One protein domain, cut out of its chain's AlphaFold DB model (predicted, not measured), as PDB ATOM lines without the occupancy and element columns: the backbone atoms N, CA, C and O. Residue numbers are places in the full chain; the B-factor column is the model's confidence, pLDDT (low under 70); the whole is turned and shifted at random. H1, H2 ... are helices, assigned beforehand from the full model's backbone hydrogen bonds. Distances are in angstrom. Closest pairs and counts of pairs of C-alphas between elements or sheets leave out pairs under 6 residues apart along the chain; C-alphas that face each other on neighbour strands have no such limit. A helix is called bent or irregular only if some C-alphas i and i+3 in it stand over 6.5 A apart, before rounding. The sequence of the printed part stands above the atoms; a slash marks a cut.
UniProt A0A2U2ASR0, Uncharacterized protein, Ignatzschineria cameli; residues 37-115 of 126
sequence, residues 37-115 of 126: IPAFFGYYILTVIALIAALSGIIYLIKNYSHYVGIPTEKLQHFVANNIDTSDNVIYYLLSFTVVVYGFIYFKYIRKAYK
ATOM      1  N   ILE A  37     205.768 182.291 228.217       63.56
ATOM      2  CA  ILE A  37     205.072 183.556 228.518       63.56
ATOM      3  C   ILE A  37     205.830 184.806 228.002       63.56
ATOM      4  O   ILE A  37     205.175 185.675 227.418       63.56
ATOM      5  N   PRO A  38     207.176 184.916 228.119       64.81
ATOM      6  CA  PRO A  38     207.901 186.088 227.619       64.81
ATOM      7  C   PRO A  38     207.809 186.330 226.105       64.81
ATOM      8  O   PRO A  38     207.759 187.487 225.695       64.81
ATOM      9  N   ALA A  39     207.741 185.294 225.261       66.88
ATOM     10  CA  ALA A  39     207.662 185.490 223.807       66.88
ATOM     11  C   ALA A  39     206.329 186.138 223.392       66.88
ATOM     12  O   ALA A  39     206.279 186.979 222.494       66.88
ATOM     13  N   PHE A  40     205.251 185.787 224.096       67.31
ATOM     14  CA  PHE A  40     203.926 186.353 223.866       67.31
ATOM     15  C   PHE A  40     203.837 187.815 224.315       67.31
ATOM     16  O   PHE A  40     203.362 188.665 223.560       67.31
ATOM     17  N   PHE A  41     204.349 188.118 225.511       73.62
ATOM     18  CA  PHE A  41     204.425 189.495 225.999       73.62
ATOM     19  C   PHE A  41     205.289 190.374 225.093       73.62
ATOM     20  O   PHE A  41     204.905 191.505 224.805       73.62
ATOM     21  N   GLY A  42     206.405 189.840 224.586       77.25
ATOM     22  CA  GLY A  42     207.263 190.546 223.636       77.25
ATOM     23  C   GLY A  42     206.519 190.954 222.362       77.25
ATOM     24  O   GLY A  42     206.578 192.116 221.964       77.25
ATOM     25  N   TYR A  43     205.761 190.033 221.758       75.56
ATOM     26  CA  TYR A  43     204.972 190.339 220.560       75.56
ATOM     27  C   TYR A  43     203.865 191.367 220.838       75.56
ATOM     28  O   TYR A  43     203.705 192.317 220.074       75.56
ATOM     29  N   TYR A  44     203.143 191.225 221.954       78.50
ATOM     30  CA  TYR A  44     202.112 192.183 222.360       78.50
ATOM     31  C   TYR A  44     202.679 193.601 222.512       78.50
ATOM     32  O   TYR A  44     202.186 194.536 221.881       78.50
ATOM     33  N   ILE A  45     203.767 193.757 223.273       80.94
ATOM     34  CA  ILE A  45     204.413 195.058 223.498       80.94
ATOM     35  C   ILE A  45     204.843 195.686 222.167       80.94
ATOM     36  O   ILE A  45     204.577 196.865 221.932       80.94
ATOM     37  N   LEU A  46     205.438 194.900 221.267       82.06
ATOM     38  CA  LEU A  46     205.887 195.387 219.962       82.06
ATOM     39  C   LEU A  46     204.724 195.920 219.116       82.06
ATOM     40  O   LEU A  46     204.845 196.978 218.501       82.06
ATOM     41  N   THR A  47     203.577 195.238 219.121       80.56
ATOM     42  CA  THR A  47     202.393 195.688 218.370       80.56
ATOM     43  C   THR A  47     201.752 196.949 218.939       80.56
ATOM     44  O   THR A  47     201.344 197.819 218.170       80.56
ATOM     45  N   VAL A  48     201.720 197.099 220.266       81.88
ATOM     46  CA  VAL A  48     201.222 198.318 220.920       81.88
ATOM     47  C   VAL A  48     202.122 199.507 220.584       81.88
ATOM     48  O   VAL A  48     201.625 200.559 220.188       81.88
ATOM     49  N   ILE A  49     203.446 199.331 220.659       83.75
ATOM     50  CA  ILE A  49     204.412 200.372 220.280       83.75
ATOM     51  C   ILE A  49     204.249 200.751 218.803       83.75
ATOM     52  O   ILE A  49     204.203 201.939 218.483       83.75
ATOM     53  N   ALA A  50     204.115 199.768 217.909       83.56
ATOM     54  CA  ALA A  50     203.918 200.013 216.482       83.56
ATOM     55  C   ALA A  50     202.629 200.803 216.197       83.56
ATOM     56  O   ALA A  50     202.653 201.731 215.391       83.56
ATOM     57  N   LEU A  51     201.524 200.488 216.883       83.31
ATOM     58  CA  LEU A  51     200.264 201.228 216.756       83.31
ATOM     59  C   LEU A  51     200.400 202.680 217.222       83.31
ATOM     60  O   LEU A  51     199.957 203.591 216.524       83.31
ATOM     61  N   ILE A  52     201.041 202.909 218.370       82.81
ATOM     62  CA  ILE A  52     201.267 204.262 218.894       82.81
ATOM     63  C   ILE A  52     202.158 205.065 217.938       82.81
ATOM     64  O   ILE A  52     201.851 206.219 217.642       82.81
ATOM     65  N   ALA A  53     203.224 204.455 217.414       81.00
ATOM     66  CA  ALA A  53     204.121 205.081 216.445       81.00
ATOM     67  C   ALA A  53     203.417 205.403 215.114       81.00
ATOM     68  O   ALA A  53     203.653 206.455 214.524       81.00
ATOM     69  N   ALA A  54     202.520 204.529 214.652       82.31
ATOM     70  CA  ALA A  54     201.727 204.777 213.453       82.31
ATOM     71  C   ALA A  54     200.768 205.961 213.649       82.31
ATOM     72  O   ALA A  54     200.714 206.856 212.808       82.31
ATOM     73  N   LEU A  55     200.053 206.008 214.780       81.69
ATOM     74  CA  LEU A  55     199.139 207.108 215.099       81.69
ATOM     75  C   LEU A  55     199.879 208.442 215.252       81.69
ATOM     76  O   LEU A  55     199.442 209.454 214.702       81.69
ATOM     77  N   SER A  56     201.019 208.453 215.948       79.06
ATOM     78  CA  SER A  56     201.826 209.666 216.104       79.06
ATOM     79  C   SER A  56     202.399 210.145 214.766       79.06
ATOM     80  O   SER A  56     202.376 211.347 214.491       79.06
ATOM     81  N   GLY A  57     202.815 209.218 213.897       81.50
ATOM     82  CA  GLY A  57     203.239 209.507 212.528       81.50
ATOM     83  C   GLY A  57     202.126 210.131 211.684       81.50
ATOM     84  O   GLY A  57     202.350 211.148 211.033       81.50
ATOM     85  N   ILE A  58     200.905 209.593 211.746       80.94
ATOM     86  CA  ILE A  58     199.741 210.151 211.036       80.94
ATOM     87  C   ILE A  58     199.450 211.581 211.512       80.94
ATOM     88  O   ILE A  58     199.277 212.479 210.688       80.94
ATOM     89  N   ILE A  59     199.461 211.827 212.826       79.50
ATOM     90  CA  ILE A  59     199.255 213.172 213.386       79.50
ATOM     91  C   ILE A  59     200.351 214.136 212.911       79.50
ATOM     92  O   ILE A  59     200.058 215.280 212.558       79.50
ATOM     93  N   TYR A  60     201.609 213.688 212.878       81.12
ATOM     94  CA  TYR A  60     202.727 214.490 212.382       81.12
ATOM     95  C   TYR A  60     202.560 214.852 210.899       81.12
ATOM     96  O   TYR A  60     202.735 216.013 210.528       81.12
ATOM     97  N   LEU A  61     202.146 213.893 210.066       81.94
ATOM     98  CA  LEU A  61     201.880 214.124 208.645       81.94
ATOM     99  C   LEU A  61     200.738 215.120 208.427       81.94
ATOM    100  O   LEU A  61     200.877 216.017 207.599       81.94
ATOM    101  N   ILE A  62     199.648 215.021 209.195       79.00
ATOM    102  CA  ILE A  62     198.525 215.970 209.116       79.00
ATOM    103  C   ILE A  62     198.986 217.384 209.495       79.00
ATOM    104  O   ILE A  62     198.665 218.339 208.789       79.00
ATOM    105  N   LYS A  63     199.781 217.529 210.566       75.38
ATOM    106  CA  LYS A  63     200.353 218.829 210.962       75.38
ATOM    107  C   LYS A  63     201.232 219.408 209.855       75.38
ATOM    108  O   LYS A  63     201.042 220.560 209.470       75.38
ATOM    109  N   ASN A  64     202.145 218.607 209.311       80.06
ATOM    110  CA  ASN A  64     203.046 219.042 208.247       80.06
ATOM    111  C   ASN A  64     202.285 219.424 206.964       80.06
ATOM    112  O   ASN A  64     202.583 220.440 206.343       80.06
ATOM    113  N   TYR A  65     201.252 218.656 206.603       75.81
ATOM    114  CA  TYR A  65     200.394 218.959 205.461       75.81
ATOM    115  C   TYR A  65     199.608 220.257 205.674       75.81
ATOM    116  O   TYR A  65     199.594 221.107 204.789       75.81
ATOM    117  N   SER A  66     199.030 220.465 206.865       66.31
ATOM    118  CA  SER A  66     198.263 221.678 207.193       66.31
ATOM    119  C   SER A  66     199.072 222.972 207.041       66.31
ATOM    120  O   SER A  66     198.530 223.982 206.596       66.31
ATOM    121  N   HIS A  67     200.380 222.920 207.317       64.44
ATOM    122  CA  HIS A  67     201.295 224.046 207.129       64.44
ATOM    123  C   HIS A  67     201.494 224.397 205.646       64.44
ATOM    124  O   HIS A  67     201.698 225.557 205.302       64.44
ATOM    125  N   TYR A  68     201.405 223.409 204.753       68.69
ATOM    126  CA  TYR A  68     201.578 223.598 203.313       68.69
ATOM    127  C   TYR A  68     200.330 224.181 202.629       68.69
ATOM    128  O   TYR A  68     200.452 224.887 201.633       68.69
ATOM    129  N   VAL A  69     199.131 223.909 203.163       70.44
ATOM    130  CA  VAL A  69     197.850 224.362 202.580       70.44
ATOM    131  C   VAL A  69     197.351 225.704 203.141       70.44
ATOM    132  O   VAL A  69     196.283 226.161 202.746       70.44
ATOM    133  N   GLY A  70     198.093 226.350 204.050       65.44
ATOM    134  CA  GLY A  70     197.746 227.679 204.582       65.44
ATOM    135  C   GLY A  70     196.429 227.727 205.371       65.44
ATOM    136  O   GLY A  70     195.818 228.787 205.494       65.44
ATOM    137  N   ILE A  71     195.965 226.585 205.885       64.19
ATOM    138  CA  ILE A  71     194.718 226.492 206.652       64.19
ATOM    139  C   ILE A  71     194.999 226.978 208.083       64.19
ATOM    140  O   ILE A  71     195.957 226.502 208.696       64.19
ATOM    141  N   PRO A  72     194.183 227.884 208.656       67.19
ATOM    142  CA  PRO A  72     194.373 228.364 210.022       67.19
ATOM    143  C   PRO A  72     194.273 227.199 211.018       67.19
ATOM    144  O   PRO A  72     193.211 226.594 211.202       67.19
ATOM    145  N   THR A  73     195.398 226.882 211.662       66.31
ATOM    146  CA  THR A  73     195.581 225.734 212.567       66.31
ATOM    147  C   THR A  73     194.704 225.803 213.818       66.31
ATOM    148  O   THR A  73     194.403 224.764 214.401       66.31
ATOM    149  N   GLU A  74     194.221 226.990 214.189       68.00
ATOM    150  CA  GLU A  74     193.382 227.218 215.372       68.00
ATOM    151  C   GLU A  74     192.026 226.504 215.282       68.00
ATOM    152  O   GLU A  74     191.599 225.842 216.229       68.00
ATOM    153  N   LYS A  75     191.360 226.539 214.115       63.72
ATOM    154  CA  LYS A  75     190.080 225.829 213.929       63.72
ATOM    155  C   LYS A  75     190.253 224.315 213.920       63.72
ATOM    156  O   LYS A  75     189.370 223.595 214.384       63.72
ATOM    157  N   LEU A  76     191.392 223.836 213.421       63.66
ATOM    158  CA  LEU A  76     191.715 222.414 213.424       63.66
ATOM    159  C   LEU A  76     192.006 221.928 214.848       63.66
ATOM    160  O   LEU A  76     191.521 220.876 215.240       63.66
ATOM    161  N   GLN A  77     192.744 222.709 215.640       64.88
ATOM    162  CA  GLN A  77     193.047 222.381 217.033       64.88
ATOM    163  C   GLN A  77     191.794 222.362 217.907       64.88
ATOM    164  O   GLN A  77     191.633 221.421 218.672       64.88
ATOM    165  N   HIS A  78     190.876 223.321 217.751       63.81
ATOM    166  CA  HIS A  78     189.601 223.303 218.477       63.81
ATOM    167  C   HIS A  78     188.690 222.148 218.046       63.81
ATOM    168  O   HIS A  78     188.056 221.525 218.891       63.81
ATOM    169  N   PHE A  79     188.645 221.805 216.755       65.75
ATOM    170  CA  PHE A  79     187.887 220.641 216.293       65.75
ATOM    171  C   PHE A  79     188.488 219.329 216.814       65.75
ATOM    172  O   PHE A  79     187.757 218.460 217.280       65.75
ATOM    173  N   VAL A  80     189.815 219.190 216.786       65.50
ATOM    174  CA  VAL A  80     190.522 218.017 217.314       65.50
ATOM    175  C   VAL A  80     190.371 217.932 218.834       65.50
ATOM    176  O   VAL A  80     190.073 216.858 219.332       65.50
ATOM    177  N   ALA A  81     190.497 219.035 219.573       63.66
ATOM    178  CA  ALA A  81     190.340 219.050 221.028       63.66
ATOM    179  C   ALA A  81     188.904 218.730 221.476       63.66
ATOM    180  O   ALA A  81     188.734 217.992 222.435       63.66
ATOM    181  N   ASN A  82     187.888 219.223 220.756       63.38
ATOM    182  CA  ASN A  82     186.477 219.026 221.119       63.38
ATOM    183  C   ASN A  82     185.891 217.686 220.635       63.38
ATOM    184  O   ASN A  82     184.852 217.261 221.118       63.38
ATOM    185  N   ASN A  83     186.495 217.033 219.634       60.62
ATOM    186  CA  ASN A  83     186.065 215.698 219.181       60.62
ATOM    187  C   ASN A  83     186.943 214.575 219.749       60.62
ATOM    188  O   ASN A  83     186.525 213.421 219.782       60.62
ATOM    189  N   ILE A  84     188.155 214.905 220.201       61.56
ATOM    190  CA  ILE A  84     189.017 214.047 221.020       61.56
ATOM    191  C   ILE A  84     188.906 214.549 222.465       61.56
ATOM    192  O   ILE A  84     189.898 214.869 223.119       61.56
ATOM    193  N   ASP A  85     187.671 214.659 222.955       50.84
ATOM    194  CA  ASP A  85     187.422 214.917 224.365       50.84
ATOM    195  C   ASP A  85     187.943 213.720 225.167       50.84
ATOM    196  O   ASP A  85     187.557 212.566 224.957       50.84
ATOM    197  N   THR A  86     188.845 214.007 226.105       54.31
ATOM    198  CA  THR A  86     189.575 213.057 226.957       54.31
ATOM    199  C   THR A  86     190.426 212.046 226.187       54.31
ATOM    200  O   THR A  86     190.034 210.900 225.948       54.31
ATOM    201  N   SER A  87     191.676 212.447 225.928       57.81
ATOM    202  CA  SER A  87     192.803 211.549 225.637       57.81
ATOM    203  C   SER A  87     192.773 210.273 226.483       57.81
ATOM    204  O   SER A  87     193.091 209.202 225.983       57.81
ATOM    205  N   ASP A  88     192.310 210.365 227.727       58.41
ATOM    206  CA  ASP A  88     192.292 209.250 228.669       58.41
ATOM    207  C   ASP A  88     191.223 208.203 228.329       58.41
ATOM    208  O   ASP A  88     191.488 207.005 228.420       58.41
ATOM    209  N   ASN A  89     190.049 208.618 227.845       65.00
ATOM    210  CA  ASN A  89     188.961 207.699 227.509       65.00
ATOM    211  C   ASN A  89     189.226 206.984 226.182       65.00
ATOM    212  O   ASN A  89     189.092 205.765 226.098       65.00
ATOM    213  N   VAL A  90     189.672 207.708 225.150       71.12
ATOM    214  CA  VAL A  90     189.975 207.108 223.837       71.12
ATOM    215  C   VAL A  90     191.161 206.144 223.931       71.12
ATOM    216  O   VAL A  90     191.102 205.041 223.383       71.12
ATOM    217  N   ILE A  91     192.216 206.514 224.669       72.94
ATOM    218  CA  ILE A  91     193.362 205.628 224.912       72.94
ATOM    219  C   ILE A  91     192.919 204.396 225.707       72.94
ATOM    220  O   ILE A  91     193.290 203.280 225.342       72.94
ATOM    221  N   TYR A  92     192.086 204.565 226.738       74.88
ATOM    222  CA  TYR A  92     191.556 203.441 227.507       74.88
ATOM    223  C   TYR A  92     190.712 202.493 226.645       74.88
ATOM    224  O   TYR A  92     190.899 201.279 226.711       74.88
ATOM    225  N   TYR A  93     189.842 203.013 225.773       75.38
ATOM    226  CA  TYR A  93     189.054 202.182 224.862       75.38
ATOM    227  C   TYR A  93     189.932 201.436 223.855       75.38
ATOM    228  O   TYR A  93     189.748 200.233 223.680       75.38
ATOM    229  N   LEU A  94     190.935 202.088 223.260       75.25
ATOM    230  CA  LEU A  94     191.877 201.434 222.346       75.25
ATOM    231  C   LEU A  94     192.714 200.355 223.048       75.25
ATOM    232  O   LEU A  94     192.872 199.253 222.515       75.25
ATOM    233  N   LEU A  95     193.205 200.628 224.259       76.31
ATOM    234  CA  LEU A  95     193.932 199.647 225.068       76.31
ATOM    235  C   LEU A  95     193.029 198.481 225.483       76.31
ATOM    236  O   LEU A  95     193.411 197.324 225.336       76.31
ATOM    237  N   SER A  96     191.805 198.750 225.936       77.56
ATOM    238  CA  SER A  96     190.858 197.692 226.304       77.56
ATOM    239  C   SER A  96     190.494 196.812 225.101       77.56
ATOM    240  O   SER A  96     190.509 195.587 225.205       77.56
ATOM    241  N   PHE A  97     190.262 197.412 223.930       81.44
ATOM    242  CA  PHE A  97     189.922 196.692 222.708       81.44
ATOM    243  C   PHE A  97     191.087 195.825 222.221       81.44
ATOM    244  O   PHE A  97     190.901 194.646 221.920       81.44
ATOM    245  N   THR A  98     192.304 196.375 222.208       79.31
ATOM    246  CA  THR A  98     193.512 195.620 221.843       79.31
ATOM    247  C   THR A  98     193.763 194.459 222.798       79.31
ATOM    248  O   THR A  98     194.009 193.352 222.326       79.31
ATOM    249  N   VAL A  99     193.602 194.648 224.112       81.12
ATOM    250  CA  VAL A  99     193.708 193.566 225.105       81.12
ATOM    251  C   VAL A  99     192.659 192.478 224.873       81.12
ATOM    252  O   VAL A  99     193.000 191.297 224.906       81.12
ATOM    253  N   VAL A 100     191.399 192.836 224.603       83.12
ATOM    254  CA  VAL A 100     190.322 191.860 224.354       83.12
ATOM    255  C   VAL A 100     190.593 191.054 223.084       83.12
ATOM    256  O   VAL A 100     190.517 189.822 223.111       83.12
ATOM    257  N   VAL A 101     190.966 191.718 221.986       82.25
ATOM    258  CA  VAL A 101     191.304 191.056 220.716       82.25
ATOM    259  C   VAL A 101     192.517 190.139 220.891       82.25
ATOM    260  O   VAL A 101     192.473 188.977 220.481       82.25
ATOM    261  N   TYR A 102     193.569 190.609 221.566       76.19
ATOM    262  CA  TYR A 102     194.753 189.796 221.853       76.19
ATOM    263  C   TYR A 102     194.453 188.625 222.778       76.19
ATOM    264  O   TYR A 102     194.957 187.528 222.547       76.19
ATOM    265  N   GLY A 103     193.607 188.819 223.788       77.56
ATOM    266  CA  GLY A 103     193.130 187.750 224.657       77.56
ATOM    267  C   GLY A 103     192.396 186.672 223.860       77.56
ATOM    268  O   GLY A 103     192.633 185.480 224.065       77.56
ATOM    269  N   PHE A 104     191.577 187.073 222.886       81.31
ATOM    270  CA  PHE A 104     190.853 186.147 222.017       81.31
ATOM    271  C   PHE A 104     191.792 185.366 221.087       81.31
ATOM    272  O   PHE A 104     191.681 184.143 220.972       81.31
ATOM    273  N   ILE A 105     192.765 186.046 220.469       79.69
ATOM    274  CA  ILE A 105     193.804 185.412 219.642       79.69
ATOM    275  C   ILE A 105     194.647 184.455 220.493       79.69
ATOM    276  O   ILE A 105     194.867 183.307 220.103       79.69
ATOM    277  N   TYR A 106     195.062 184.873 221.689       72.88
ATOM    278  CA  TYR A 106     195.814 184.038 222.620       72.88
ATOM    279  C   TYR A 106     195.040 182.771 222.985       72.88
ATOM    280  O   TYR A 106     195.556 181.657 222.866       72.88
ATOM    281  N   PHE A 107     193.777 182.925 223.384       76.31
ATOM    282  CA  PHE A 107     192.958 181.808 223.830       76.31
ATOM    283  C   PHE A 107     192.647 180.834 222.693       76.31
ATOM    284  O   PHE A 107     192.641 179.620 222.909       76.31
ATOM    285  N   LYS A 108     192.397 181.345 221.482       76.31
ATOM    286  CA  LYS A 108     191.958 180.515 220.358       76.31
ATOM    287  C   LYS A 108     193.119 179.910 219.566       76.31
ATOM    288  O   LYS A 108     193.064 178.728 219.228       76.31
ATOM    289  N   TYR A 109     194.152 180.697 219.268       68.88
ATOM    290  CA  TYR A 109     195.283 180.278 218.434       68.88
ATOM    291  C   TYR A 109     196.456 179.760 219.267       68.88
ATOM    292  O   TYR A 109     196.896 178.625 219.081       68.88
ATOM    293  N   ILE A 110     196.943 180.556 220.218       66.75
ATOM    294  CA  ILE A 110     198.206 180.268 220.917       66.75
ATOM    295  C   ILE A 110     198.027 179.142 221.935       66.75
ATOM    296  O   ILE A 110     198.791 178.178 221.935       66.75
ATOM    297  N   ARG A 111     196.962 179.171 222.742       68.00
ATOM    298  CA  ARG A 111     196.666 178.087 223.694       68.00
ATOM    299  C   ARG A 111     196.567 176.723 223.002       68.00
ATOM    300  O   ARG A 111     196.919 175.705 223.593       68.00
ATOM    301  N   LYS A 112     196.099 176.704 221.750       64.00
ATOM    302  CA  LYS A 112     195.986 175.488 220.942       64.00
ATOM    303  C   LYS A 112     197.331 175.062 220.347       64.00
ATOM    304  O   LYS A 112     197.638 173.875 220.385       64.00
ATOM    305  N   ALA A 113     198.136 176.007 219.861       64.50
ATOM    306  CA  ALA A 113     199.449 175.738 219.272       64.50
ATOM    307  C   ALA A 113     200.486 175.230 220.292       64.50
ATOM    308  O   ALA A 113     201.296 174.368 219.970       64.50
ATOM    309  N   TYR A 114     200.435 175.704 221.540       62.72
ATOM    310  CA  TYR A 114     201.462 175.405 222.549       62.72
ATOM    311  C   TYR A 114     201.072 174.352 223.581       62.72
ATOM    312  O   TYR A 114     201.842 174.074 224.499       62.72
ATOM    313  N   LYS A 115     199.913 173.706 223.413       61.06
ATOM    314  CA  LYS A 115     199.465 172.616 224.291       61.06
ATOM    315  C   LYS A 115     200.467 171.448 224.354       61.06
ATOM    316  O   LYS A 115     200.453 170.703 225.326       61.06
TER     317      LYS A 115
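What this domain is: This is residues 37 to 115 of the 126 residues of an uncharacterized protein of Ignatzschineria cameli (UniProt A0A2U2ASR0). One long helix, H1, makes one side of a long, narrow, open frame, and the chain folds back from its end through the short H2 and the long H3, which together make the other side. The two sides come near each other toward the two ends of the frame, at residues 66 and 73 and at residues 44 and 102, while the stretch between is open, with residues 49 to 62 of H1 and residues 77 to 93 opposite standing free. The printed part has 79 residues with three named helices, in the order H1, H2, H3, and no named strand; its class is all helix. The whole is only just extended, close to loose, with a radius of gyration of the C-alphas of 17.8 A, and the C-alphas span 58 by 23 by 17 A, a rod.

Where its parts are: Find C-alpha 37 at (205.072, 183.556, 228.518); from there H1, residues 37 to 68, runs 47.4 A to C-alpha 68 at (201.578, 223.598, 203.313). Look next at residues 73 to 83, where H2 covers 15.3 A from first to last C-alpha. H3, residues 87 to 113, runs 37.0 A and ends with C-alpha 113 at (199.449, 175.738, 219.272). Near residue 107 you will find a kink of 36 degrees in H3; the helix is neither bent nor irregular, but only just: C-alphas 108 and 111 are 6.3 A apart.

How they stand to each other: Begin with H1, which touches no helix. H1 and H3 are close but not clearly touching; look at Tyr 44 and Tyr 102, whose C-alphas are the closest of the two helices at 7.8 A. They run opposite ways at a steep tilt of 38 degrees. H1 and H2 are also close but not clearly touching, and their closest C-alphas, those of Ser 66 and Thr 73, are 7.2 A apart. These two run opposite ways at a steep tilt of 39 degrees. H2 and H3 are apart, though a tight link of 3 residues joins them. In the backbone of H2 every O i to N i+4 pair is within hydrogen-bond range; in H1 it is 27 of 28 pairs and in H3 21 of 23.

The domain as a whole: The two C-alphas farthest apart, those of Gly 70 and Lys 115, are 58.5 A apart, while the first and last printed C-alphas, Ile 37 and Lys 115, are 13.0 A apart. Residues 67 to 72 also stand free. The printed part has no cut, and the links H1 to H2, of 4 residues, and H2 to H3 are both tight. The mean pLDDT of the printed part is 72.4; look for values under 70 at residues 37 to 40, 66 to 68, 70 to 89 and 109 to 115 of this model.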